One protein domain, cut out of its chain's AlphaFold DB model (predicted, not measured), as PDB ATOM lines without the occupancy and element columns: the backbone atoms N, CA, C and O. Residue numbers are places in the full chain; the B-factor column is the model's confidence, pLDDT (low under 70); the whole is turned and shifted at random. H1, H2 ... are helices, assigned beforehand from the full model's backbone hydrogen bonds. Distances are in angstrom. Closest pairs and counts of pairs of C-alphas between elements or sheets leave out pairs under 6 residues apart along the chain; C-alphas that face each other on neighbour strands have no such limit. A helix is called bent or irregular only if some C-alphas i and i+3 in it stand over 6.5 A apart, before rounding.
ATOM      1  N   LEU A  12     257.622 223.171 183.892       94.31
ATOM      2  CA  LEU A  12     257.272 224.475 183.323       94.31
ATOM      3  C   LEU A  12     255.792 224.532 182.938       94.31
ATOM      4  O   LEU A  12     255.086 225.426 183.388       94.31
ATOM      5  N   GLU A  13     255.289 223.527 182.212       95.69
ATOM      6  CA  GLU A  13     253.864 223.461 181.858       95.69
ATOM      7  C   GLU A  13     252.972 223.438 183.110       95.69
ATOM      8  O   GLU A  13     251.955 224.130 183.168       95.69
ATOM      9  N   ALA A  14     253.338 222.646 184.120       95.81
ATOM     10  CA  ALA A  14     252.584 222.568 185.365       95.81
ATOM     11  C   ALA A  14     252.535 223.921 186.096       95.81
ATOM     12  O   ALA A  14     251.478 224.293 186.607       95.81
ATOM     13  N   GLN A  15     253.654 224.652 186.126       96.06
ATOM     14  CA  GLN A  15     253.743 225.977 186.734       96.06
ATOM     15  C   GLN A  15     252.909 227.005 185.958       96.06
ATOM     16  O   GLN A  15     252.026 227.622 186.549       96.06
ATOM     17  N   GLU A  16     253.110 227.119 184.642       96.25
ATOM     18  CA  GLU A  16     252.371 228.045 183.769       96.25
ATOM     19  C   GLU A  16     250.856 227.851 183.898       96.25
ATOM     20  O   GLU A  16     250.098 228.801 184.094       96.25
ATOM     21  N   ARG A  17     250.390 226.596 183.846       96.19
ATOM     22  CA  ARG A  17     248.960 226.280 183.965       96.19
ATOM     23  C   ARG A  17     248.418 226.536 185.369       96.19
ATOM     24  O   ARG A  17     247.228 226.810 185.514       96.19
ATOM     25  N   SER A  18     249.256 226.434 186.400       94.31
ATOM     26  CA  SER A  18     248.873 226.783 187.768       94.31
ATOM     27  C   SER A  18     248.713 228.296 187.929       94.31
ATOM     28  O   SER A  18     247.703 228.737 188.475       94.31
ATOM     29  N   GLU A  19     249.672 229.078 187.431       96.38
ATOM     30  CA  GLU A  19     249.666 230.548 187.476       96.38
ATOM     31  C   GLU A  19     248.499 231.137 186.671       96.38
ATOM     32  O   GLU A  19     247.819 232.045 187.139       96.38
ATOM     33  N   ASN A  20     248.193 230.548 185.512       96.50
ATOM     34  CA  ASN A  20     247.085 230.972 184.651       96.50
ATOM     35  C   ASN A  20     245.719 230.375 185.051       96.50
ATOM     36  O   ASN A  20     244.731 230.563 184.343       96.50
ATOM     37  N   HIS A  21     245.636 229.635 186.165       94.06
ATOM     38  CA  HIS A  21     244.415 228.967 186.640       94.06
ATOM     39  C   HIS A  21     243.770 227.978 185.640       94.06
ATOM     40  O   HIS A  21     242.570 227.700 185.705       94.06
ATOM     41  N   GLU A  22     244.572 227.364 184.772       95.69
ATOM     42  CA  GLU A  22     244.150 226.434 183.711       95.69
ATOM     43  C   GLU A  22     244.191 224.951 184.127       95.69
ATOM     44  O   GLU A  22     244.051 224.042 183.296       95.69
ATOM     45  N   LEU A  23     244.430 224.660 185.409       95.69
ATOM     46  CA  LEU A  23     244.346 223.296 185.933       95.69
ATOM     47  C   LEU A  23     242.889 222.834 185.977       95.69
ATOM     48  O   LEU A  23     242.043 223.499 186.577       95.69
ATOM     49  N   SER A  24     242.610 221.670 185.397       95.94
ATOM     50  CA  SER A  24     241.316 220.999 185.504       95.94
ATOM     51  C   SER A  24     240.994 220.675 186.962       95.94
ATOM     52  O   SER A  24     241.895 220.489 187.780       95.94
ATOM     53  N   LYS A  25     239.707 220.524 187.300       95.31
ATOM     54  CA  LYS A  25     239.297 220.034 188.628       95.31
ATOM     55  C   LYS A  25     239.882 218.649 188.944       95.31
ATOM     56  O   LYS A  25     240.139 218.359 190.103       95.31
ATOM     57  N   TYR A  26     240.153 217.844 187.912       96.88
ATOM     58  CA  TYR A  26     240.765 216.515 188.023       96.88
ATOM     59  C   TYR A  26     242.287 216.546 188.269       96.88
ATOM     60  O   TYR A  26     242.878 215.517 188.562       96.88
ATOM     61  N   GLU A  27     242.924 217.716 188.169       96.38
ATOM     62  CA  GLU A  27     244.364 217.923 188.417       96.38
ATOM     63  C   GLU A  27     244.629 218.612 189.765       96.38
ATOM     64  O   GLU A  27     245.751 219.036 190.042       96.38
ATOM     65  N   ARG A  28     243.582 218.784 190.579       91.94
ATOM     66  CA  ARG A  28     243.621 219.442 191.888       91.94
ATOM     67  C   ARG A  28     243.264 218.433 192.985       91.94
ATOM     68  O   ARG A  28     242.571 217.451 192.701       91.94
ATOM     69  N   PRO A  29     243.670 218.665 194.245       87.50
ATOM     70  CA  PRO A  29     243.211 217.853 195.369       87.50
ATOM     71  C   PRO A  29     241.672 217.773 195.425       87.50
ATOM     72  O   PRO A  29     241.013 218.788 195.183       87.50
ATOM     73  N   PRO A  30     241.081 216.605 195.740       87.56
ATOM     74  CA  PRO A  30     241.731 215.354 196.153       87.56
ATOM     75  C   PRO A  30     242.170 214.438 194.994       87.56
ATOM     76  O   PRO A  30     242.720 213.373 195.250       87.56
ATOM     77  N   TYR A  31     241.916 214.816 193.738       81.69
ATOM     78  CA  TYR A  31     242.018 213.912 192.589       81.69
ATOM     79  C   TYR A  31     243.450 213.636 192.143       81.69
ATOM     80  O   TYR A  31     243.753 212.503 191.779       81.69
ATOM     81  N   GLY A  32     244.342 214.630 192.178       82.50
ATOM     82  CA  GLY A  32     245.720 214.394 191.763       82.50
ATOM     83  C   GLY A  32     246.559 215.638 191.523       82.50
ATOM     84  O   GLY A  32     246.336 216.695 192.113       82.50
ATOM     85  N   CYS A  33     247.559 215.455 190.663       88.81
ATOM     86  CA  CYS A  33     248.536 216.451 190.252       88.81
ATOM     87  C   CYS A  33     248.358 216.813 188.762       88.81
ATOM     88  O   CYS A  33     247.613 216.141 188.043       88.81
ATOM     89  N   PRO A  34     249.022 217.874 188.269       96.44
ATOM     90  CA  PRO A  34     248.965 218.242 186.859       96.44
ATOM     91  C   PRO A  34     249.400 217.097 185.937       96.44
ATOM     92  O   PRO A  34     250.420 216.448 186.177       96.44
ATOM     93  N   VAL A  35     248.667 216.907 184.836       97.94
ATOM     94  CA  VAL A  35     249.005 215.949 183.774       97.94
ATOM     95  C   VAL A  35     249.225 216.715 182.475       97.94
ATOM     96  O   VAL A  35     248.437 217.604 182.144       97.94
ATOM     97  N   LYS A  36     250.282 216.359 181.736       98.00
ATOM     98  CA  LYS A  36     250.652 217.005 180.467       98.00
ATOM     99  C   LYS A  36     249.454 217.093 179.517       98.00
ATOM    100  O   LYS A  36     248.848 216.066 179.200       98.00
ATOM    101  N   ARG A  37     249.145 218.298 179.043       96.94
ATOM    102  CA  ARG A  37     248.092 218.576 178.063       96.94
ATOM    103  C   ARG A  37     248.554 218.209 176.656       96.94
ATOM    104  O   ARG A  37     249.727 218.353 176.308       96.94
ATOM    105  N   TYR A  38     247.627 217.778 175.808       95.81
ATOM    106  CA  TYR A  38     247.929 217.595 174.397       95.81
ATOM    107  C   TYR A  38     248.219 218.945 173.731       95.81
ATOM    108  O   TYR A  38     247.388 219.856 173.719       95.81
ATOM    109  N   ARG A  39     249.407 219.062 173.133       89.44
ATOM    110  CA  ARG A  39     249.792 220.177 172.266       89.44
ATOM    111  C   ARG A  39     249.896 219.646 170.840       89.44
ATOM    112  O   ARG A  39     250.536 218.622 170.602       89.44
ATOM    113  N   ARG A  40     249.251 220.322 169.885       80.06
ATOM    114  CA  ARG A  40     249.403 219.985 168.464       80.06
ATOM    115  C   ARG A  40     250.849 220.259 168.064       80.06
ATOM    116  O   ARG A  40     251.364 221.332 168.366       80.06
ATOM    117  N   SER A  41     251.481 219.315 167.375       70.69
ATOM    118  CA  SER A  41     252.809 219.539 166.812       70.69
ATOM    119  C   SER A  41     252.740 220.695 165.816       70.69
ATOM    120  O   SER A  41     252.028 220.608 164.815       70.69
ATOM    121  N   ALA A  42     253.461 221.779 166.087       67.12
ATOM    122  CA  ALA A  42     253.734 222.802 165.091       67.12
ATOM    123  C   ALA A  42     254.933 222.336 164.255       67.12
ATOM    124  O   ALA A  42     255.946 221.884 164.795       67.12
ATOM    125  N   ALA A  43     254.803 222.381 162.929       59.84
ATOM    126  CA  ALA A  43     255.892 221.999 162.038       59.84
ATOM    127  C   ALA A  43     257.131 222.867 162.324       59.84
ATOM    128  O   ALA A  43     257.036 224.091 162.360       59.84
ATOM    129  N   GLY A  44     258.288 222.230 162.529       62.91
ATOM    130  CA  GLY A  44     259.568 222.918 162.736       62.91
ATOM    131  C   GLY A  44     259.899 223.312 164.180       62.91
ATOM    132  O   GLY A  44     260.961 223.885 164.406       62.91
ATOM    133  N   THR A  45     259.054 223.001 165.169       75.38
ATOM    134  CA  THR A  45     259.403 223.225 166.581       75.38
ATOM    135  C   THR A  45     260.315 222.108 167.093       75.38
ATOM    136  O   THR A  45     259.955 220.932 167.041       75.38
ATOM    137  N   MET A  46     261.493 222.477 167.603       79.31
ATOM    138  CA  MET A  46     262.377 221.555 168.322       79.31
ATOM    139  C   MET A  46     261.691 221.108 169.615       79.31
ATOM    140  O   MET A  46     261.223 221.943 170.385       79.31
ATOM    141  N   ILE A  47     261.619 219.798 169.839       87.62
ATOM    142  CA  ILE A  47     260.998 219.227 171.036       87.62
ATOM    143  C   ILE A  47     262.097 218.943 172.054       87.62
ATOM    144  O   ILE A  47     263.029 218.194 171.758       87.62
ATOM    145  N   ASP A  48     261.976 219.529 173.243       91.62
ATOM    146  CA  ASP A  48     262.891 219.269 174.349       91.62
ATOM    147  C   ASP A  48     262.616 217.869 174.943       91.62
ATOM    148  O   ASP A  48     261.472 217.567 175.308       91.62
ATOM    149  N   PRO A  49     263.628 216.990 175.075       93.44
ATOM    150  CA  PRO A  49     263.504 215.742 175.826       93.44
ATOM    151  C   PRO A  49     262.917 215.905 177.239       93.44
ATOM    152  O   PRO A  49     262.231 214.995 177.714       93.44
ATOM    153  N   ALA A  50     263.149 217.045 177.899       94.94
ATOM    154  CA  ALA A  50     262.612 217.364 179.223       94.94
ATOM    155  C   ALA A  50     261.088 217.558 179.232       94.94
ATOM    156  O   ALA A  50     260.463 217.424 180.285       94.94
ATOM    157  N   ASP A  51     260.479 217.793 178.068       94.44
ATOM    158  CA  ASP A  51     259.029 217.880 177.914       94.44
ATOM    159  C   ASP A  51     258.387 216.529 177.587       94.44
ATOM    160  O   ASP A  51     257.162 216.405 177.620       94.44
ATOM    161  N   VAL A  52     259.169 215.491 177.278       96.69
ATOM    162  CA  VAL A  52     258.657 214.166 176.900       96.69
ATOM    163  C   VAL A  52     258.789 213.192 178.067       96.69
ATOM    164  O   VAL A  52     259.858 213.035 178.658       96.69
ATOM    165  N   ARG A  53     257.687 212.523 178.418       97.94
ATOM    166  CA  ARG A  53     257.651 211.540 179.513       97.94
ATOM    167  C   ARG A  53     258.114 210.170 179.014       97.94
ATOM    168  O   ARG A  53     257.593 209.712 177.997       97.94
ATOM    169  N   PRO A  54     259.041 209.486 179.703       97.94
ATOM    170  CA  PRO A  54     259.455 208.140 179.331       97.94
ATOM    171  C   PRO A  54     258.349 207.115 179.616       97.94
ATOM    172  O   PRO A  54     257.467 207.342 180.446       97.94
ATOM    173  N   VAL A  55     258.423 205.954 178.957       98.06
ATOM    174  CA  VAL A  55     257.412 204.878 179.036       98.06
ATOM    175  C   VAL A  55     256.963 204.524 180.467       98.06
ATOM    176  O   VAL A  55     255.752 204.431 180.672       98.06
ATOM    177  N   PRO A  56     257.848 204.378 181.479       98.19
ATOM    178  CA  PRO A  56     257.407 204.078 182.845       98.19
ATOM    179  C   PRO A  56     256.483 205.153 183.439       98.19
ATOM    180  O   PRO A  56     255.472 204.828 184.054       98.19
ATOM    181  N   VAL A  57     256.783 206.432 183.187       98.44
ATOM    182  CA  VAL A  57     255.967 207.568 183.649       98.44
ATOM    183  C   VAL A  57     254.648 207.622 182.886       98.44
ATOM    184  O   VAL A  57     253.606 207.908 183.471       98.44
ATOM    185  N   LEU A  58     254.657 207.318 181.584       98.69
ATOM    186  CA  LEU A  58     253.434 207.239 180.782       98.69
ATOM    187  C   LEU A  58     252.504 206.122 181.269       98.69
ATOM    188  O   LEU A  58     251.295 206.331 181.334       98.69
ATOM    189  N   LEU A  59     253.051 204.968 181.661       98.50
ATOM    190  CA  LEU A  59     252.276 203.868 182.233       98.50
ATOM    191  C   LEU A  59     251.619 204.279 183.556       98.50
ATOM    192  O   LEU A  59     250.412 204.095 183.727       98.50
ATOM    193  N   GLU A  60     252.386 204.887 184.461       98.25
ATOM    194  CA  GLU A  60     251.866 205.421 185.725       98.25
ATOM    195  C   GLU A  60     250.782 206.482 185.483       98.25
ATOM    196  O   GLU A  60     249.706 206.431 186.082       98.25
ATOM    197  N   THR A  61     251.021 207.389 184.530       98.56
ATOM    198  CA  THR A  61     250.061 208.429 184.140       98.56
ATOM    199  C   THR A  61     248.759 207.810 183.633       98.56
ATOM    200  O   THR A  61     247.682 208.232 184.046       98.56
ATOM    201  N   THR A  62     248.819 206.784 182.780       98.62
ATOM    202  CA  THR A  62     247.619 206.083 182.298       98.62
ATOM    203  C   THR A  62     246.845 205.450 183.450       98.62
ATOM    204  O   THR A  62     245.629 205.616 183.528       98.62
ATOM    205  N   HIS A  63     247.518 204.774 184.385       97.81
ATOM    206  CA  HIS A  63     246.847 204.187 185.547       97.81
ATOM    207  C   HIS A  63     246.194 205.230 186.456       97.81
ATOM    208  O   HIS A  63     245.112 204.952 186.985       97.81
ATOM    209  N   HIS A  64     246.830 206.393 186.621       97.69
ATOM    210  CA  HIS A  64     246.274 207.528 187.347       97.69
ATOM    211  C   HIS A  64     245.034 208.089 186.644       97.69
ATOM    212  O   HIS A  64     243.978 208.176 187.262       97.69
ATOM    213  N   LEU A  65     245.105 208.374 185.341       98.38
ATOM    214  CA  LEU A  65     243.963 208.887 184.576       98.38
ATOM    215  C   LEU A  65     242.762 207.935 184.631       98.38
ATOM    216  O   LEU A  65     241.637 208.365 184.863       98.38
ATOM    217  N   LEU A  66     242.999 206.628 184.499       97.81
ATOM    218  CA  LEU A  66     241.942 205.622 184.615       97.81
ATOM    219  C   LEU A  66     241.366 205.507 186.035       97.81
ATOM    220  O   LEU A  66     240.255 205.012 186.190       97.81
ATOM    221  N   SER A  67     242.093 205.939 187.071       96.50
ATOM    222  CA  SER A  67     241.582 205.978 188.453       96.50
ATOM    223  C   SER A  67     240.589 207.111 188.715       96.50
ATOM    224  O   SER A  67     239.896 207.074 189.724       96.50
ATOM    225  N   LEU A  68     240.489 208.078 187.797       96.94
ATOM    226  CA  LEU A  68     239.516 209.171 187.868       96.94
ATOM    227  C   LEU A  68     238.115 208.751 187.411       96.94
ATOM    228  O   LEU A  68     237.163 209.506 187.596       96.94
ATOM    229  N   LEU A  69     237.994 207.587 186.767       97.00
ATOM    230  CA  LEU A  69     236.711 207.062 186.315       97.00
ATOM    231  C   LEU A  69     235.852 206.635 187.517       97.00
ATOM    232  O   LEU A  69     236.389 206.041 188.457       97.00
ATOM    233  N   PRO A  70     234.530 206.886 187.479       95.69
ATOM    234  CA  PRO A  70     233.610 206.320 188.460       95.69
ATOM    235  C   PRO A  70     233.596 204.785 188.377       95.69
ATOM    236  O   PRO A  70     234.123 204.185 187.435       95.69
ATOM    237  N   SER A  71     233.015 204.131 189.385       95.12
ATOM    238  CA  SER A  71     232.918 202.664 189.381       95.12
ATOM    239  C   SER A  71     231.879 202.180 188.369       95.12
ATOM    240  O   SER A  71     232.079 201.156 187.717       95.12
ATOM    241  N   GLU A  72     230.802 202.941 188.218       95.00
ATOM    242  CA  GLU A  72     229.713 202.751 187.270       95.00
ATOM    243  C   GLU A  72     230.163 203.035 185.826       95.00
ATOM    244  O   GLU A  72     231.112 203.786 185.589       95.00
ATOM    245  N   LEU A  73     229.450 202.481 184.832       94.06
ATOM    246  CA  LEU A  73     229.647 202.821 183.412       94.06
ATOM    247  C   LEU A  73     229.018 204.176 183.066       94.06
ATOM    248  O   LEU A  73     228.175 204.301 182.180       94.06
ATOM    249  N   GLU A  74     229.464 205.202 183.774       93.44
ATOM    250  CA  GLU A  74     229.119 206.589 183.530       93.44
ATOM    251  C   GLU A  74     230.354 207.365 183.095       93.44
ATOM    252  O   GLU A  74     231.483 207.102 183.515       93.44
ATOM    253  N   LEU A  75     230.139 208.346 182.225       94.50
ATOM    254  CA  LEU A  75     231.217 209.181 181.731       94.50
ATOM    255  C   LEU A  75     230.724 210.620 181.569       94.50
ATOM    256  O   LEU A  75     230.183 210.969 180.514       94.50
ATOM    257  N   PRO A  76     230.902 211.462 182.605       93.31
ATOM    258  CA  PRO A  76     230.656 212.891 182.496       93.31
ATOM    259  C   PRO A  76     231.429 213.485 181.317       93.31
ATOM    260  O   PRO A  76     232.594 213.151 181.087       93.31
ATOM    261  N   LEU A  77     230.785 214.374 180.559       91.94
ATOM    262  CA  LEU A  77     231.360 214.893 179.316       91.94
ATOM    263  C   LEU A  77     232.668 215.669 179.550       91.94
ATOM    264  O   LEU A  77     233.606 215.579 178.759       91.94
ATOM    265  N   ASP A  78     232.760 216.398 180.659       93.94
ATOM    266  CA  ASP A  78     233.972 217.112 181.051       93.94
ATOM    267  C   ASP A  78     235.115 216.155 181.438       93.94
ATOM    268  O   ASP A  78     236.271 216.426 181.108       93.94
ATOM    269  N   LEU A  79     234.805 215.016 182.074       96.00
ATOM    270  CA  LEU A  79     235.778 213.951 182.332       96.00
ATOM    271  C   LEU A  79     236.248 213.305 181.026       96.00
ATOM    272  O   LEU A  79     237.450 213.124 180.847       96.00
ATOM    273  N   TYR A  80     235.338 213.014 180.091       96.31
ATOM    274  CA  TYR A  80     235.706 212.504 178.767       96.31
ATOM    275  C   TYR A  80     236.686 213.440 178.055       96.31
ATOM    276  O   TYR A  80     237.741 212.991 177.617       96.31
ATOM    277  N   HIS A  81     236.376 214.738 177.974       95.56
ATOM    278  CA  HIS A  81     237.251 215.709 177.315       95.56
ATOM    279  C   HIS A  81     238.613 215.834 177.996       95.56
ATOM    280  O   HIS A  81     239.632 215.964 177.317       95.56
ATOM    281  N   PHE A  82     238.639 215.777 179.329       97.44
ATOM    282  CA  PHE A  82     239.885 215.753 180.078       97.44
ATOM    283  C   PHE A  82     240.719 214.512 179.731       97.44
ATOM    284  O   PHE A  82     241.883 214.646 179.355       97.44
ATOM    285  N   LEU A  83     240.128 213.317 179.808       97.94
ATOM    286  CA  LEU A  83     240.816 212.059 179.523       97.94
ATOM    287  C   LEU A  83     241.277 211.968 178.064       97.94
ATOM    288  O   LEU A  83     242.422 211.592 177.830       97.94
ATOM    289  N   ASP A  84     240.443 212.362 177.095       97.50
ATOM    290  CA  ASP A  84     240.808 212.392 175.672       97.50
ATOM    291  C   ASP A  84     242.046 213.263 175.430       97.50
ATOM    292  O   ASP A  84     243.011 212.814 174.811       97.50
ATOM    293  N   ASP A  85     242.068 214.482 175.976       97.50
ATOM    294  CA  ASP A  85     243.220 215.375 175.850       97.50
ATOM    295  C   ASP A  85     244.487 214.740 176.454       97.50
ATOM    296  O   ASP A  85     245.534 214.688 175.802       97.50
ATOM    297  N   ARG A  86     244.404 214.174 177.664       98.38
ATOM    298  CA  ARG A  86     245.577 213.578 178.323       98.38
ATOM    299  C   ARG A  86     246.041 212.278 177.658       98.38
ATOM    300  O   ARG A  86     247.250 212.056 177.546       98.38
ATOM    301  N   PHE A  87     245.133 211.449 177.144       98.44
ATOM    302  CA  PHE A  87     245.487 210.258 176.366       98.44
ATOM    303  C   PHE A  87     246.135 210.617 175.035       98.44
ATOM    304  O   PHE A  87     247.111 209.977 174.643       98.44
ATOM    305  N   ARG A  88     245.682 211.682 174.369       97.44
ATOM    306  CA  ARG A  88     246.365 212.209 173.183       97.44
ATOM    307  C   ARG A  88     247.778 212.670 173.514       97.44
ATOM    308  O   ARG A  88     248.694 212.323 172.778       97.44
ATOM    309  N   ALA A  89     247.986 213.354 174.642       97.81
ATOM    310  CA  ALA A  89     249.322 213.749 175.095       97.81
ATOM    311  C   ALA A  89     250.235 212.538 175.359       97.81
ATOM    312  O   ALA A  89     251.394 212.537 174.948       97.81
ATOM    313  N   ILE A  90     249.716 211.491 176.014       98.44
ATOM    314  CA  ILE A  90     250.440 210.227 176.232       98.44
ATOM    315  C   ILE A  90     250.833 209.592 174.896       98.44
ATOM    316  O   ILE A  90     251.990 209.232 174.696       98.44
ATOM    317  N   ARG A  91     249.888 209.490 173.958       97.12
ATOM    318  CA  ARG A  91     250.138 208.912 172.631       97.12
ATOM    319  C   ARG A  91     251.132 209.741 171.821       97.12
ATOM    320  O   ARG A  91     251.947 209.165 171.113       97.12
ATOM    321  N   THR A  92     251.112 211.069 171.939       95.50
ATOM    322  CA  THR A  92     252.120 211.935 171.315       95.50
ATOM    323  C   THR A  92     253.514 211.665 171.875       95.50
ATOM    324  O   THR A  92     254.441 211.494 171.091       95.50
ATOM    325  N   ASP A  93     253.666 211.549 173.197       97.00
ATOM    326  CA  ASP A  93     254.961 211.218 173.809       97.00
ATOM    327  C   ASP A  93     255.472 209.837 173.367       97.00
ATOM    328  O   ASP A  93     256.671 209.675 173.141       97.00
ATOM    329  N   LEU A  94     254.579 208.856 173.204       96.75
ATOM    330  CA  LEU A  94     254.912 207.536 172.658       96.75
ATOM    331  C   LEU A  94     255.407 207.618 171.208       96.75
ATOM    332  O   LEU A  94     256.461 207.075 170.890       96.75
ATOM    333  N   VAL A  95     254.703 208.361 170.347       94.31
ATOM    334  CA  VAL A  95     255.100 208.559 168.942       94.31
ATOM    335  C   VAL A  95     256.475 209.224 168.834       94.31
ATOM    336  O   VAL A  95     257.296 208.788 168.036       94.31
ATOM    337  N   LEU A  96     256.765 210.237 169.658       93.81
ATOM    338  CA  LEU A  96     258.071 210.921 169.680       93.81
ATOM    339  C   LEU A  96     259.235 210.021 170.123       93.81
ATOM    340  O   LEU A  96     260.407 210.295 169.824       93.81
ATOM    341  N   GLN A  97     258.908 208.970 170.869       95.12
ATOM    342  CA  GLN A  97     259.853 207.973 171.352       95.12
ATOM    343  C   GLN A  97     259.895 206.719 170.477       95.12
ATOM    344  O   GLN A  97     260.741 205.868 170.717       95.12
ATOM    345  N   GLU A  98     259.050 206.643 169.441       94.69
ATOM    346  CA  GLU A  98     258.894 205.468 168.572       94.69
ATOM    347  C   GLU A  98     258.519 204.194 169.357       94.69
ATOM    348  O   GLU A  98     258.840 203.076 168.961       94.69
ATOM    349  N   ASP A  99     257.792 204.370 170.463       93.69
ATOM    350  CA  ASP A  99     257.361 203.307 171.370       93.69
ATOM    351  C   ASP A  99     255.845 203.069 171.266       93.69
ATOM    352  O   ASP A  99     255.057 203.997 171.091       93.69
ATOM    353  N   ALA A 100     255.407 201.818 171.429       92.19
ATOM    354  CA  ALA A 100     253.984 201.448 171.406       92.19
ATOM    355  C   ALA A 100     253.644 200.335 172.424       92.19
ATOM    356  O   ALA A 100     253.167 199.265 172.042       92.19
ATOM    357  N   PRO A 101     253.898 200.541 173.731       95.88
ATOM    358  CA  PRO A 101     253.701 199.514 174.748       95.88
ATOM    359  C   PRO A 101     252.209 199.139 174.876       95.88
ATOM    360  O   PRO A 101     251.390 199.998 175.233       95.88
ATOM    361  N   PRO A 102     251.832 197.858 174.668       95.06
ATOM    362  CA  PRO A 102     250.439 197.417 174.766       95.06
ATOM    363  C   PRO A 102     249.804 197.716 176.129       95.06
ATOM    364  O   PRO A 102     248.642 198.103 176.184       95.06
ATOM    365  N   ALA A 103     250.582 197.646 177.214       96.44
ATOM    366  CA  ALA A 103     250.122 197.968 178.568       96.44
ATOM    367  C   ALA A 103     249.583 199.406 178.721       96.44
ATOM    368  O   ALA A 103     248.796 199.670 179.624       96.44
ATOM    369  N   ILE A 104     249.980 200.330 177.837       98.19
ATOM    370  CA  ILE A 104     249.476 201.710 177.802       98.19
ATOM    371  C   ILE A 104     248.359 201.849 176.768       98.19
ATOM    372  O   ILE A 104     247.316 202.432 177.053       98.19
ATOM    373  N   LEU A 105     248.573 201.329 175.559       98.00
ATOM    374  CA  LEU A 105     247.659 201.549 174.440       98.00
ATOM    375  C   LEU A 105     246.358 200.745 174.565       98.00
ATOM    376  O   LEU A 105     245.300 201.261 174.210       98.00
ATOM    377  N   GLN A 106     246.405 199.513 175.079       97.69
ATOM    378  CA  GLN A 106     245.220 198.659 175.172       97.69
ATOM    379  C   GLN A 106     244.147 199.248 176.104       97.69
ATOM    380  O   GLN A 106     243.003 199.366 175.659       97.69
ATOM    381  N   PRO A 107     244.459 199.713 177.334       98.25
ATOM    382  CA  PRO A 107     243.449 200.349 178.179       98.25
ATOM    383  C   PRO A 107     242.857 201.629 177.581       98.25
ATOM    384  O   PRO A 107     241.654 201.860 177.698       98.25
ATOM    385  N   ILE A 108     243.671 202.433 176.889       98.44
ATOM    386  CA  ILE A 108     243.205 203.645 176.198       98.44
ATOM    387  C   ILE A 108     242.257 203.279 175.046       98.44
ATOM    388  O   ILE A 108     241.229 203.918 174.845       98.44
ATOM    389  N   ALA A 109     242.564 202.224 174.294       98.06
ATOM    390  CA  ALA A 109     241.706 201.768 173.212       98.06
ATOM    391  C   ALA A 109     240.363 201.240 173.738       98.06
ATOM    392  O   ALA A 109     239.316 201.636 173.228       98.06
ATOM    393  N   ARG A 110     240.370 200.431 174.808       98.06
ATOM    394  CA  ARG A 110     239.137 199.990 175.485       98.06
ATOM    395  C   ARG A 110     238.325 201.171 176.018       98.06
ATOM    396  O   ARG A 110     237.099 201.141 175.931       98.06
ATOM    397  N   PHE A 111     238.991 202.226 176.504       98.25
ATOM    398  CA  PHE A 111     238.320 203.449 176.950       98.25
ATOM    399  C   PHE A 111     237.512 204.067 175.813       98.25
ATOM    400  O   PHE A 111     236.324 204.304 175.991       98.25
ATOM    401  N   TYR A 112     238.105 204.255 174.630       97.75
ATOM    402  CA  TYR A 112     237.378 204.811 173.485       97.75
ATOM    403  C   TYR A 112     236.216 203.918 173.027       97.75
ATOM    404  O   TYR A 112     235.144 204.434 172.708       97.75
ATOM    405  N   LEU A 113     236.390 202.590 173.055       96.25
ATOM    406  CA  LEU A 113     235.338 201.632 172.687       96.25
ATOM    407  C   LEU A 113     234.126 201.686 173.629       96.25
ATOM    408  O   LEU A 113     232.996 201.589 173.153       96.25
ATOM    409  N   LEU A 114     234.335 201.861 174.938       96.69
ATOM    410  CA  LEU A 114     233.238 202.034 175.901       96.69
ATOM    411  C   LEU A 114     232.686 203.459 175.903       96.69
ATOM    412  O   LEU A 114     231.470 203.635 175.970       96.69
ATOM    413  N   ALA A 115     233.544 204.471 175.772       96.12
ATOM    414  CA  ALA A 115     233.137 205.871 175.755       96.12
ATOM    415  C   ALA A 115     232.113 206.147 174.647       96.12
ATOM    416  O   ALA A 115     231.134 206.843 174.904       96.12
ATOM    417  N   GLN A 116     232.257 205.561 173.449       94.31
ATOM    418  CA  GLN A 116     231.236 205.732 172.404       94.31
ATOM    419  C   GLN A 116     229.869 205.175 172.800       94.31
ATOM    420  O   GLN A 116     228.851 205.763 172.443       94.31
ATOM    421  N   CYS A 117     229.834 204.052 173.515       94.69
ATOM    422  CA  CYS A 117     228.599 203.401 173.928       94.69
ATOM    423  C   CYS A 117     227.918 204.237 175.014       94.69
ATOM    424  O   CYS A 117     226.764 204.633 174.851       94.69
ATOM    425  N   ILE A 118     228.673 204.600 176.056       95.25
ATOM    426  CA  ILE A 118     228.196 205.397 177.192       95.25
ATOM    427  C   ILE A 118     227.720 206.777 176.732       95.25
ATOM    428  O   ILE A 118     226.606 207.182 177.050       95.25
ATOM    429  N   LEU A 119     228.529 207.501 175.950       93.38
ATOM    430  CA  LEU A 119     228.181 208.855 175.508       93.38
ATOM    431  C   LEU A 119     227.003 208.858 174.531       93.38
ATOM    432  O   LEU A 119     226.193 209.782 174.552       93.38
ATOM    433  N   ARG A 120     226.862 207.834 173.681       91.31
ATOM    434  CA  ARG A 120     225.691 207.701 172.804       91.31
ATOM    435  C   ARG A 120     224.416 207.443 173.603       91.31
ATOM    436  O   ARG A 120     223.384 208.031 173.301       91.31
ATOM    437  N   HIS A 121     224.486 206.586 174.619       91.94
ATOM    438  CA  HIS A 121     223.353 206.306 175.499       91.94
ATOM    439  C   HIS A 121     222.954 207.533 176.329       91.94
ATOM    440  O   HIS A 121     221.786 207.922 176.325       91.94
ATOM    441  N   SER A 122     223.914 208.193 176.979       88.19
ATOM    442  CA  SER A 122     223.632 209.335 177.858       88.19
ATOM    443  C   SER A 122     223.090 210.549 177.099       88.19
ATOM    444  O   SER A 122     222.186 211.229 177.579       88.19
ATOM    445  N   THR A 123     223.575 210.795 175.880       80.56
ATOM    446  CA  THR A 123     223.063 211.877 175.023       80.56
ATOM    447  C   THR A 123     221.673 211.579 174.467       80.56
ATOM    448  O   THR A 123     220.903 212.515 174.272       80.56
ATOM    449  N   SER A 124     221.319 210.303 174.275       74.62
ATOM    450  CA  SER A 124     219.969 209.897 173.861       74.62
ATOM    451  C   SER A 124     218.917 210.123 174.951       74.62
ATOM    452  O   SER A 124     217.751 210.316 174.620       74.62
ATOM    453  N   LYS A 125     219.301 210.105 176.235       66.25
ATOM    454  CA  LYS A 125     218.393 210.398 177.360       66.25
ATOM    455  C   LYS A 125     218.067 211.890 177.496       66.25
ATOM    456  O   LYS A 125     217.014 212.238 178.016       66.25
ATOM    457  N   ASN A 126     218.938 212.770 177.003       60.12
ATOM    458  CA  ASN A 126     218.802 214.222 177.135       60.12
ATOM    459  C   ASN A 126     218.027 214.831 175.951       60.12
ATOM    460  O   ASN A 126     218.554 215.670 175.217       60.12
ATOM    461  N   LEU A 127     216.768 214.416 175.774       55.53
ATOM    462  CA  LEU A 127     215.848 214.914 174.735       55.53
ATOM    463  C   LEU A 127     215.502 216.416 174.872       55.53
ATOM    464  O   LEU A 127     214.941 217.002 173.951       55.53
ATOM    465  N   ASP A 128     215.909 217.069 175.966       51.88
ATOM    466  CA  ASP A 128     215.605 218.474 176.288       51.88
ATOM    467  C   ASP A 128     216.394 219.521 175.468       51.88
ATOM    468  O   ASP A 128     216.355 220.717 175.767       51.88
ATOM    469  N   GLY A 129     217.152 219.111 174.444       52.34
ATOM    470  CA  GLY A 129     217.749 220.013 173.443       52.34
ATOM    471  C   GLY A 129     218.841 220.979 173.937       52.34
ATOM    472  O   GLY A 129     219.407 221.718 173.136       52.34
ATOM    473  N   ARG A 130     219.175 220.978 175.235       52.72
ATOM    474  CA  ARG A 130     220.206 221.846 175.848       52.72
ATOM    475  C   ARG A 130     221.589 221.190 175.978       52.72
ATOM    476  O   ARG A 130     222.526 221.846 176.423       52.72
ATOM    477  N   SER A 131     221.725 219.915 175.607       60.19
ATOM    478  CA  SER A 131     222.964 219.137 175.748       60.19
ATOM    479  C   SER A 131     223.727 219.008 174.426       60.19
ATOM    480  O   SER A 131     223.141 218.997 173.346       60.19
ATOM    481  N   VAL A 132     225.051 218.851 174.520       65.38
ATOM    482  CA  VAL A 132     225.929 218.515 173.390       65.38
ATOM    483  C   VAL A 132     225.441 217.220 172.733       65.38
ATOM    484  O   VAL A 132     225.328 216.190 173.398       65.38
ATOM    485  N   SER A 133     225.155 217.264 171.429       75.75
ATOM    486  CA  SER A 133     224.772 216.076 170.656       75.75
ATOM    487  C   SER A 133     225.978 215.161 170.451       75.75
ATOM    488  O   SER A 133     227.064 215.635 170.099       75.75
ATOM    489  N   PHE A 134     225.776 213.844 170.573       83.31
ATOM    490  CA  PHE A 134     226.793 212.836 170.257       83.31
ATOM    491  C   PHE A 134     227.404 213.029 168.865       83.31
ATOM    492  O   PHE A 134     228.591 212.778 168.682       83.31
ATOM    493  N   ALA A 135     226.637 213.550 167.900       81.31
ATOM    494  CA  ALA A 135     227.121 213.827 166.548       81.31
ATOM    495  C   ALA A 135     228.362 214.739 166.528       81.31
ATOM    496  O   ALA A 135     229.267 214.523 165.726       81.31
ATOM    497  N   SER A 136     228.439 215.712 167.442       82.38
ATOM    498  CA  SER A 136     229.581 216.634 167.545       82.38
ATOM    499  C   SER A 136     230.847 215.982 168.118       82.38
ATOM    500  O   SER A 136     231.958 216.405 167.809       82.38
ATOM    501  N   LEU A 137     230.687 214.928 168.925       85.75
ATOM    502  CA  LEU A 137     231.781 214.190 169.563       85.75
ATOM    503  C   LEU A 137     232.239 212.998 168.719       85.75
ATOM    504  O   LEU A 137     233.404 212.605 168.784       85.75
ATOM    505  N   LYS A 138     231.319 212.443 167.921       88.44
ATOM    506  CA  LYS A 138     231.478 211.203 167.159       88.44
ATOM    507  C   LYS A 138     232.764 211.193 166.343       88.44
ATOM    508  O   LYS A 138     233.554 210.272 166.494       88.44
ATOM    509  N   HIS A 139     233.000 212.225 165.532       88.19
ATOM    510  CA  HIS A 139     234.161 212.253 164.638       88.19
ATOM    511  C   HIS A 139     235.488 212.214 165.408       88.19
ATOM    512  O   HIS A 139     236.382 211.455 165.051       88.19
ATOM    513  N   LEU A 140     235.619 213.011 166.475       87.19
ATOM    514  CA  LEU A 140     236.835 213.050 167.296       87.19
ATOM    515  C   LEU A 140     237.088 211.700 167.971       87.19
ATOM    516  O   LEU A 140     238.206 211.192 167.930       87.19
ATOM    517  N   LEU A 141     236.041 211.111 168.552       92.00
ATOM    518  CA  LEU A 141     236.123 209.810 169.207       92.00
ATOM    519  C   LEU A 141     236.509 208.720 168.206       92.00
ATOM    520  O   LEU A 141     237.451 207.964 168.446       92.00
ATOM    521  N   GLU A 142     235.806 208.652 167.075       91.25
ATOM    522  CA  GLU A 142     236.064 207.670 166.028       91.25
ATOM    523  C   GLU A 142     237.483 207.822 165.482       91.25
ATOM    524  O   GLU A 142     238.177 206.819 165.353       91.25
ATOM    525  N   GLU A 143     237.973 209.035 165.231       92.25
ATOM    526  CA  GLU A 143     239.351 209.258 164.785       92.25
ATOM    527  C   GLU A 143     240.374 208.675 165.775       92.25
ATOM    528  O   GLU A 143     241.281 207.937 165.373       92.25
ATOM    529  N   GLN A 144     240.212 208.942 167.079       94.38
ATOM    530  CA  GLN A 144     241.112 208.395 168.097       94.38
ATOM    531  C   GLN A 144     241.017 206.868 168.184       94.38
ATOM    532  O   GLN A 144     242.052 206.198 168.211       94.38
ATOM    533  N   MET A 145     239.798 206.325 168.161       94.69
ATOM    534  CA  MET A 145     239.519 204.890 168.198       94.69
ATOM    535  C   MET A 145     240.134 204.152 167.001       94.69
ATOM    536  O   MET A 145     240.872 203.186 167.185       94.69
ATOM    537  N   HIS A 146     239.900 204.620 165.772       93.50
ATOM    538  CA  HIS A 146     240.471 204.008 164.568       93.50
ATOM    539  C   HIS A 146     241.999 204.091 164.579       93.50
ATOM    540  O   HIS A 146     242.677 203.107 164.284       93.50
ATOM    541  N   SER A 147     242.549 205.246 164.970       94.62
ATOM    542  CA  SER A 147     243.994 205.465 165.036       94.62
ATOM    543  C   SER A 147     244.683 204.517 166.022       94.62
ATOM    544  O   SER A 147     245.723 203.945 165.692       94.62
ATOM    545  N   ILE A 148     244.125 204.320 167.222       95.81
ATOM    546  CA  ILE A 148     244.736 203.443 168.227       95.81
ATOM    547  C   ILE A 148     244.526 201.958 167.913       95.81
ATOM    548  O   ILE A 148     245.457 201.168 168.062       95.81
ATOM    549  N   LEU A 149     243.352 201.567 167.404       95.38
ATOM    550  CA  LEU A 149     243.103 200.180 167.008       95.38
ATOM    551  C   LEU A 149     243.980 199.758 165.828       95.38
ATOM    552  O   LEU A 149     244.473 198.635 165.816       95.38
ATOM    553  N   ALA A 150     244.255 200.657 164.879       92.88
ATOM    554  CA  ALA A 150     245.177 200.374 163.782       92.88
ATOM    555  C   ALA A 150     246.604 200.052 164.270       92.88
ATOM    556  O   ALA A 150     247.278 199.229 163.652       92.88
ATOM    557  N   GLN A 151     247.049 200.652 165.383       93.06
ATOM    558  CA  GLN A 151     248.338 200.340 166.019       93.06
ATOM    559  C   GLN A 151     248.302 198.996 166.765       93.06
ATOM    560  O   GLN A 151     249.313 198.305 166.853       93.06
ATOM    561  N   LEU A 152     247.133 198.608 167.281       94.25
ATOM    562  CA  LEU A 152     246.945 197.414 168.109       94.25
ATOM    563  C   LEU A 152     246.440 196.182 167.347       94.25
ATOM    564  O   LEU A 152     246.389 195.106 167.941       94.25
ATOM    565  N   LYS A 153     246.098 196.293 166.059       90.06
ATOM    566  CA  LYS A 153     245.436 195.233 165.273       90.06
ATOM    567  C   LYS A 153     246.220 193.922 165.115       90.06
ATOM    568  O   LYS A 153     245.674 192.980 164.569       90.06
ATOM    569  N   VAL A 154     247.488 193.874 165.525       88.00
ATOM    570  CA  VAL A 154     248.328 192.654 165.561       88.00
ATOM    571  C   VAL A 154     248.883 192.368 166.962       88.00
ATOM    572  O   VAL A 154     249.763 191.531 167.129       88.00
ATOM    573  N   SER A 155     248.416 193.100 167.979       90.81
ATOM    574  CA  SER A 155     248.926 192.985 169.351       90.81
ATOM    575  C   SER A 155     248.385 191.757 170.078       90.81
ATOM    576  O   SER A 155     249.068 191.182 170.920       90.81
ATOM    577  N   SER A 156     247.142 191.375 169.787       93.38
ATOM    578  CA  SER A 156     246.462 190.231 170.385       93.38
ATOM    579  C   SER A 156     245.188 189.911 169.607       93.38
ATOM    580  O   SER A 156     244.649 190.768 168.903       93.38
ATOM    581  N   LEU A 157     244.669 188.700 169.812       93.38
ATOM    582  CA  LEU A 157     243.403 188.261 169.231       93.38
ATOM    583  C   LEU A 157     242.233 189.183 169.620       93.38
ATOM    584  O   LEU A 157     241.380 189.474 168.793       93.38
ATOM    585  N   GLU A 158     242.213 189.678 170.858       93.81
ATOM    586  CA  GLU A 158     241.204 190.625 171.349       93.81
ATOM    587  C   GLU A 158     241.143 191.891 170.474       93.81
ATOM    588  O   GLU A 158     240.083 192.297 169.998       93.81
ATOM    589  N   PHE A 159     242.297 192.494 170.185       95.31
ATOM    590  CA  PHE A 159     242.355 193.728 169.403       95.31
ATOM    591  C   PHE A 159     242.172 193.509 167.900       95.31
ATOM    592  O   PHE A 159     241.670 194.404 167.218       95.31
ATOM    593  N   GLU A 160     242.504 192.323 167.382       94.50
ATOM    594  CA  GLU A 160     242.098 191.898 166.036       94.50
ATOM    595  C   GLU A 160     240.567 191.887 165.913       94.50
ATOM    596  O   GLU A 160     240.013 192.447 164.965       94.50
ATOM    597  N   GLN A 161     239.875 191.311 166.902       93.75
ATOM    598  CA  GLN A 161     238.411 191.252 166.944       93.75
ATOM    599  C   GLN A 161     237.796 192.653 166.999       93.75
ATOM    600  O   GLN A 161     236.921 192.969 166.191       93.75
ATOM    601  N   TYR A 162     238.286 193.525 167.884       94.75
ATOM    602  CA  TYR A 162     237.781 194.900 167.995       94.75
ATOM    603  C   TYR A 162     237.983 195.698 166.710       94.75
ATOM    604  O   TYR A 162     237.062 196.379 166.257       94.75
ATOM    605  N   TYR A 163     239.162 195.583 166.094       94.94
ATOM    606  CA  TYR A 163     239.467 196.254 164.835       94.94
ATOM    607  C   TYR A 163     238.525 195.807 163.709       94.94
ATOM    608  O   TYR A 163     238.005 196.645 162.971       94.94
ATOM    609  N   LEU A 164     238.236 194.504 163.610       93.00
ATOM    610  CA  LEU A 164     237.281 193.987 162.631       93.00
ATOM    611  C   LEU A 164     235.855 194.465 162.901       93.00
ATOM    612  O   LEU A 164     235.208 194.919 161.961       93.00
ATOM    613  N   LEU A 165     235.376 194.410 164.150       91.69
ATOM    614  CA  LEU A 165     234.025 194.870 164.499       91.69
ATOM    615  C   LEU A 165     233.823 196.338 164.117       91.69
ATOM    616  O   LEU A 165     232.840 196.682 163.455       91.69
ATOM    617  N   VAL A 166     234.782 197.200 164.469       91.56
ATOM    618  CA  VAL A 166     234.733 198.628 164.133       91.56
ATOM    619  C   VAL A 166     234.651 198.845 162.618       91.56
ATOM    620  O   VAL A 166     233.939 199.742 162.178       91.56
ATOM    621  N   LEU A 167     235.255 197.980 161.805       90.62
ATOM    622  CA  LEU A 167     235.292 198.136 160.351       90.62
ATOM    623  C   LEU A 167     234.247 197.329 159.566       90.62
ATOM    624  O   LEU A 167     234.277 197.407 158.339       90.62
ATOM    625  N   MET A 168     233.331 196.588 160.206       87.38
ATOM    626  CA  MET A 168     232.412 195.673 159.489       87.38
ATOM    627  C   MET A 168     231.580 196.325 158.382       87.38
ATOM    628  O   MET A 168     231.342 195.683 157.364       87.38
ATOM    629  N   ASP A 169     231.193 197.590 158.543       84.50
ATOM    630  CA  ASP A 169     230.372 198.305 157.554       84.50
ATOM    631  C   ASP A 169     231.217 199.109 156.549       84.50
ATOM    632  O   ASP A 169     230.689 199.809 155.687       84.50
ATOM    633  N   SER A 170     232.550 199.037 156.644       88.25
ATOM    634  CA  SER A 170     233.435 199.717 155.697       88.25
ATOM    635  C   SER A 170     233.418 199.032 154.328       88.25
ATOM    636  O   SER A 170     233.439 197.807 154.215       88.25
ATOM    637  N   ALA A 171     233.470 199.823 153.251       90.56
ATOM    638  CA  ALA A 171     233.522 199.291 151.885       90.56
ATOM    639  C   ALA A 171     234.747 198.383 151.642       90.56
ATOM    640  O   ALA A 171     234.709 197.472 150.816       90.56
ATOM    641  N   SER A 172     235.836 198.609 152.380       90.06
ATOM    642  CA  SER A 172     237.067 197.816 152.329       90.06
ATOM    643  C   SER A 172     237.106 196.679 153.360       90.06
ATOM    644  O   SER A 172     238.165 196.069 153.552       90.06
ATOM    645  N   PHE A 173     235.983 196.354 154.012       92.25
ATOM    646  CA  PHE A 173     235.951 195.368 155.090       92.25
ATOM    647  C   PHE A 173     236.475 194.000 154.652       92.25
ATOM    648  O   PHE A 173     237.332 193.440 155.323       92.25
ATOM    649  N   SER A 174     236.055 193.486 153.492       90.44
ATOM    650  CA  SER A 174     236.504 192.176 152.994       90.44
ATOM    651  C   SER A 174     238.025 192.088 152.813       90.44
ATOM    652  O   SER A 174     238.631 191.054 153.099       90.44
ATOM    653  N   LEU A 175     238.660 193.179 152.365       92.75
ATOM    654  CA  LEU A 175     240.120 193.260 152.242       92.75
ATOM    655  C   LEU A 175     240.781 193.327 153.618       92.75
ATOM    656  O   LEU A 175     241.776 192.647 153.856       92.75
ATOM    657  N   THR A 176     240.194 194.100 154.529       92.44
ATOM    658  CA  THR A 176     240.668 194.231 155.908       92.44
ATOM    659  C   THR A 176     240.583 192.903 156.661       92.44
ATOM    660  O   THR A 176     241.557 192.486 157.278       92.44
ATOM    661  N   LEU A 177     239.460 192.192 156.547       92.38
ATOM    662  CA  LEU A 177     239.250 190.865 157.119       92.38
ATOM    663  C   LEU A 177     240.301 189.877 156.619       92.38
ATOM    664  O   LEU A 177     240.884 189.146 157.417       92.38
ATOM    665  N   ARG A 178     240.583 189.886 155.313       93.19
ATOM    666  CA  ARG A 178     241.627 189.044 154.725       93.19
ATOM    667  C   ARG A 178     243.017 189.393 155.263       93.19
ATOM    668  O   ARG A 178     243.752 188.477 155.617       93.19
ATOM    669  N   ASP A 179     243.381 190.676 155.316       92.81
ATOM    670  CA  ASP A 179     244.691 191.124 155.816       92.81
ATOM    671  C   ASP A 179     244.898 190.724 157.283       92.81
ATOM    672  O   ASP A 179     245.920 190.126 157.620       92.81
ATOM    673  N   VAL A 180     243.899 190.972 158.136       92.62
ATOM    674  CA  VAL A 180     243.942 190.591 159.554       92.62
ATOM    675  C   VAL A 180     244.019 189.072 159.699       92.62
ATOM    676  O   VAL A 180     244.870 188.582 160.431       92.62
ATOM    677  N   TYR A 181     243.205 188.310 158.963       92.81
ATOM    678  CA  TYR A 181     243.227 186.845 159.026       92.81
ATOM    679  C   TYR A 181     244.593 186.259 158.646       92.81
ATOM    680  O   TYR A 181     245.078 185.360 159.323       92.81
ATOM    681  N   ILE A 182     245.232 186.775 157.588       92.88
ATOM    682  CA  ILE A 182     246.549 186.296 157.134       92.88
ATOM    683  C   ILE A 182     247.645 186.607 158.161       92.88
ATOM    684  O   ILE A 182     248.584 185.827 158.305       92.88
ATOM    685  N   ARG A 183     247.552 187.751 158.846       91.69
ATOM    686  CA  ARG A 183     248.568 188.211 159.805       91.69
ATOM    687  C   ARG A 183     248.324 187.741 161.235       91.69
ATOM    688  O   ARG A 183     249.230 187.863 162.054       91.69
ATOM    689  N   SER A 184     247.128 187.244 161.533       93.44
ATOM    690  CA  SER A 184     246.749 186.812 162.873       93.44
ATOM    691  C   SER A 184     247.616 185.649 163.334       93.44
ATOM    692  O   SER A 184     247.761 184.640 162.639       93.44
ATOM    693  N   ALA A 185     248.130 185.751 164.559       92.81
ATOM    694  CA  ALA A 185     248.829 184.645 165.207       92.81
ATOM    695  C   ALA A 185     247.891 183.455 165.503       92.81
ATOM    696  O   ALA A 185     248.359 182.336 165.701       92.81
ATOM    697  N   ASN A 186     246.569 183.682 165.532       93.81
ATOM    698  CA  ASN A 186     245.560 182.657 165.791       93.81
ATOM    699  C   ASN A 186     244.350 182.793 164.848       93.81
ATOM    700  O   ASN A 186     243.201 182.971 165.269       93.81
ATOM    701  N   ALA A 187     244.621 182.669 163.548       92.56
ATOM    702  CA  ALA A 187     243.626 182.811 162.486       92.56
ATOM    703  C   ALA A 187     242.411 181.874 162.654       92.56
ATOM    704  O   ALA A 187     241.275 182.266 162.380       92.56
ATOM    705  N   GLN A 188     242.618 180.652 163.160       92.56
ATOM    706  CA  GLN A 188     241.533 179.692 163.386       92.56
ATOM    707  C   GLN A 188     240.561 180.167 164.476       92.56
ATOM    708  O   GLN A 188     239.344 180.093 164.282       92.56
ATOM    709  N   ALA A 189     241.073 180.672 165.605       92.38
ATOM    710  CA  ALA A 189     240.227 181.222 166.663       92.38
ATOM    711  C   ALA A 189     239.512 182.494 166.196       92.38
ATOM    712  O   ALA A 189     238.311 182.633 166.428       92.38
ATOM    713  N   LEU A 190     240.213 183.376 165.474       91.75
ATOM    714  CA  LEU A 190     239.625 184.580 164.886       91.75
ATOM    715  C   LEU A 190     238.459 184.236 163.951       91.75
ATOM    716  O   LEU A 190     237.381 184.814 164.054       91.75
ATOM    717  N   TRP A 191     238.637 183.255 163.066       89.44
ATOM    718  CA  TRP A 191     237.597 182.852 162.122       89.44
ATOM    719  C   TRP A 191     236.421 182.143 162.788       89.44
ATOM    720  O   TRP A 191     235.265 182.400 162.445       89.44
ATOM    721  N   SER A 192     236.698 181.278 163.766       89.50
ATOM    722  CA  SER A 192     235.658 180.636 164.574       89.50
ATOM    723  C   SER A 192     234.807 181.677 165.308       89.50
ATOM    724  O   SER A 192     233.573 181.644 165.226       89.50
ATOM    725  N   TRP A 193     235.459 182.658 165.939       89.69
ATOM    726  CA  TRP A 193     234.800 183.790 166.581       89.69
ATOM    727  C   TRP A 193     233.966 184.598 165.585       89.69
ATOM    728  O   TRP A 193     232.788 184.842 165.847       89.69
ATOM    729  N   PHE A 194     234.538 184.956 164.430       86.19
ATOM    730  CA  PHE A 194     233.879 185.789 163.425       86.19
ATOM    731  C   PHE A 194     232.596 185.128 162.920       86.19
ATOM    732  O   PHE A 194     231.541 185.758 162.893       86.19
ATOM    733  N   ARG A 195     232.637 183.828 162.604       82.94
ATOM    734  CA  ARG A 195     231.455 183.071 162.153       82.94
ATOM    735  C   ARG A 195     230.365 182.955 163.216       82.94
ATOM    736  O   ARG A 195     229.193 182.845 162.857       82.94
ATOM    737  N   SER A 196     230.751 182.943 164.488       78.31
ATOM    738  CA  SER A 196     229.834 182.741 165.613       78.31
ATOM    739  C   SER A 196     229.187 184.049 166.079       78.31
ATOM    740  O   SER A 196     227.982 184.072 166.315       78.31
ATOM    741  N   ASN A 197     229.955 185.142 166.157       71.94
ATOM    742  CA  ASN A 197     229.499 186.429 166.701       71.94
ATOM    743  C   ASN A 197     228.860 187.356 165.660       71.94
ATOM    744  O   ASN A 197     228.006 188.155 166.017       71.94
ATOM    745  N   THR A 198     229.191 187.244 164.368       61.97
ATOM    746  CA  THR A 198     228.501 188.049 163.334       61.97
ATOM    747  C   THR A 198     227.089 187.560 163.025       61.97
ATOM    748  O   THR A 198     226.301 188.286 162.431       61.97
ATOM    749  N   ARG A 199     226.755 186.324 163.418       55.44
ATOM    750  CA  ARG A 199     225.446 185.708 163.152       55.44
ATOM    751  C   ARG A 199     224.476 185.784 164.328       55.44
ATOM    752  O   ARG A 199     223.315 185.436 164.157       55.44
ATOM    753  N   ARG A 200     224.947 186.150 165.522       53.53
ATOM    754  CA  ARG A 200     224.147 186.172 166.751       53.53
ATOM    755  C   ARG A 200     224.549 187.390 167.572       53.53
ATOM    756  O   ARG A 200     225.688 187.457 168.016       53.53
ATOM    757  N   GLY A 201     223.608 188.293 167.842       54.97
ATOM    758  CA  GLY A 201     223.790 189.463 168.718       54.97
ATOM    759  C   GLY A 201     224.126 189.148 170.188       54.97
ATOM    760  O   GLY A 201     224.177 190.052 171.015       54.97
ATOM    761  N   ASN A 202     224.405 187.883 170.519       59.84
ATOM    762  CA  ASN A 202     224.609 187.366 171.872       59.84
ATOM    763  C   ASN A 202     226.096 187.251 172.237       59.84
ATOM    764  O   ASN A 202     226.519 186.239 172.796       59.84
ATOM    765  N   SER A 203     226.920 188.244 171.898       72.06
ATOM    766  CA  SER A 203     228.284 188.256 172.433       72.06
ATOM    767  C   SER A 203     228.218 188.507 173.939       72.06
ATOM    768  O   SER A 203     227.740 189.555 174.353       72.06
ATOM    769  N   GLU A 204     228.705 187.584 174.768       82.56
ATOM    770  CA  GLU A 204     228.802 187.800 176.226       82.56
ATOM    771  C   GLU A 204     229.952 188.746 176.614       82.56
ATOM    772  O   GLU A 204     230.173 189.019 177.790       82.56
ATOM    773  N   HIS A 205     230.686 189.262 175.626       89.94
ATOM    774  CA  HIS A 205     231.817 190.155 175.824       89.94
ATOM    775  C   HIS A 205     231.356 191.618 175.788       89.94
ATOM    776  O   HIS A 205     230.798 192.085 174.786       89.94
ATOM    777  N   ILE A 206     231.631 192.367 176.862       93.44
ATOM    778  CA  ILE A 206     231.111 193.730 177.037       93.44
ATOM    779  C   ILE A 206     231.553 194.677 175.916       93.44
ATOM    780  O   ILE A 206     230.744 195.439 175.387       93.44
ATOM    781  N   LEU A 207     232.817 194.585 175.495       93.94
ATOM    782  CA  LEU A 207     233.394 195.464 174.481       93.94
ATOM    783  C   LEU A 207     232.858 195.162 173.082       93.94
ATOM    784  O   LEU A 207     232.601 196.094 172.326       93.94
ATOM    785  N   ARG A 312     237.146 201.016 185.559       96.81
ATOM    786  CA  ARG A 312     238.608 200.915 185.427       96.81
ATOM    787  C   ARG A 312     239.108 199.482 185.216       96.81
ATOM    788  O   ARG A 312     240.049 199.283 184.453       96.81
ATOM    789  N   GLU A 313     238.533 198.491 185.894       96.31
ATOM    790  CA  GLU A 313     238.985 197.099 185.781       96.31
ATOM    791  C   GLU A 313     238.711 196.532 184.386       96.31
ATOM    792  O   GLU A 313     239.595 195.897 183.804       96.31
ATOM    793  N   ILE A 314     237.550 196.857 183.813       95.88
ATOM    794  CA  ILE A 314     237.177 196.476 182.443       95.88
ATOM    795  C   ILE A 314     238.223 196.996 181.449       95.88
ATOM    796  O   ILE A 314     238.665 196.273 180.555       95.88
ATOM    797  N   LEU A 315     238.678 198.239 181.636       97.06
ATOM    798  CA  LEU A 315     239.682 198.867 180.776       97.06
ATOM    799  C   LEU A 315     241.070 198.236 180.917       97.06
ATOM    800  O   LEU A 315     241.801 198.108 179.935       97.06
ATOM    801  N   LEU A 316     241.452 197.818 182.122       95.62
ATOM    802  CA  LEU A 316     242.764 197.217 182.349       95.62
ATOM    803  C   LEU A 316     242.842 195.773 181.846       95.62
ATOM    804  O   LEU A 316     243.874 195.387 181.300       95.62
ATOM    805  N   ARG A 317     241.774 194.986 182.012       90.00
ATOM    806  CA  ARG A 317     241.810 193.535 181.772       90.00
ATOM    807  C   ARG A 317     241.231 193.103 180.428       90.00
ATOM    808  O   ARG A 317     241.726 192.128 179.877       90.00
ATOM    809  N   GLY A 318     240.244 193.830 179.899       78.50
ATOM    810  CA  GLY A 318     239.352 193.285 178.875       78.50
ATOM    811  C   GLY A 318     238.444 192.221 179.506       78.50
ATOM    812  O   GLY A 318     238.926 191.295 180.156       78.50
TER     813      GLY A 318
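AT A GLANCE: This is residues 12 to 207 and 312 to 318 of the 319 residues of an uncharacterized protein of Aphanomyces invadans (UniProt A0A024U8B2). Helices follow one another along the longest axis: an up-and-down bundle of H2, H3 and H4, each running against the one before, then H5 beside H4, then a cluster of three short helices, H6, H7 and H8, at one end. At the other end lies H1, reached through a long unnamed stretch; H9 packs on H4, and residues 125 to 130 stick out. The printed part has 203 residues with nine named helices, H1 to H9 in order, and no named strand: all helix. It is compact, with a radius of gyration of the C-alphas of 18.5 A and spans of 57 by 45 by 31 A.

HOW THE PARTS SIT: H1, residues 12 to 19, touches no helix. H2, residues 55 to 67, and H3, residues 77 to 97, form a helical hairpin at a shallow tilt of 9 degrees; their closest C-alphas, of Leu 58 and Ile 90, are 6.2 A apart. H4, residues 102 to 125, is the hub and touches four helices. H3 and H4 are a hairpin at 24 degrees, closest at the C-alphas of Phe 87 and Ile 108, 7.0 A. H2 touches H4 with residues 58 to 62 alone, closest at the C-alphas of Leu 59 and Ile 104, 5.7 A. H5, residues 134 to 152, makes a hairpin with H4, closest at the C-alphas of Tyr 112 and Met 145, 5.7 A. H6, residues 157 to 167, touches H5 at a steep tilt of 40 degrees, closest at the C-alphas of Leu 149 and Tyr 163, 5.8 A. H7, residues 173 to 183, and H8, residues 187 to 197, both touch H6, their closest C-alphas being Phe 173 to Leu 167, 6.0 A, and Leu 190 to Leu 157, 6.8 A. H9, residues 312 to 317, touches H4, closest at the C-alphas of Pro 107 and Leu 315, 4.8 A. Every O i to N i+4 pair is within hydrogen-bond range except in H4, 17 of 20, and H5, 12 of 15.

IN THESE COORDINATES: H1 begins at C-alpha 12 (257.272, 224.475, 183.323). H3 is 30.4 A long, H4 34.7 A and H5 25.5 A. H5 is irregular, only just, with C-alphas 136 and 139 7.0 A apart, and has a kink of 29 degrees near residue 141. H9 ends at C-alpha 317 (241.810, 193.535, 181.772).

THE WHOLE: The C-alphas farthest apart, of Glu 19 and Gln 188, are 56.9 A apart. Residues 208 to 311 are not printed; C-alphas 207 and 312 are 13.3 A apart. The link from H1 to H2 is long. pLDDT is under 70 at residues 42 to 44, 125 to 132 and 198 to 202.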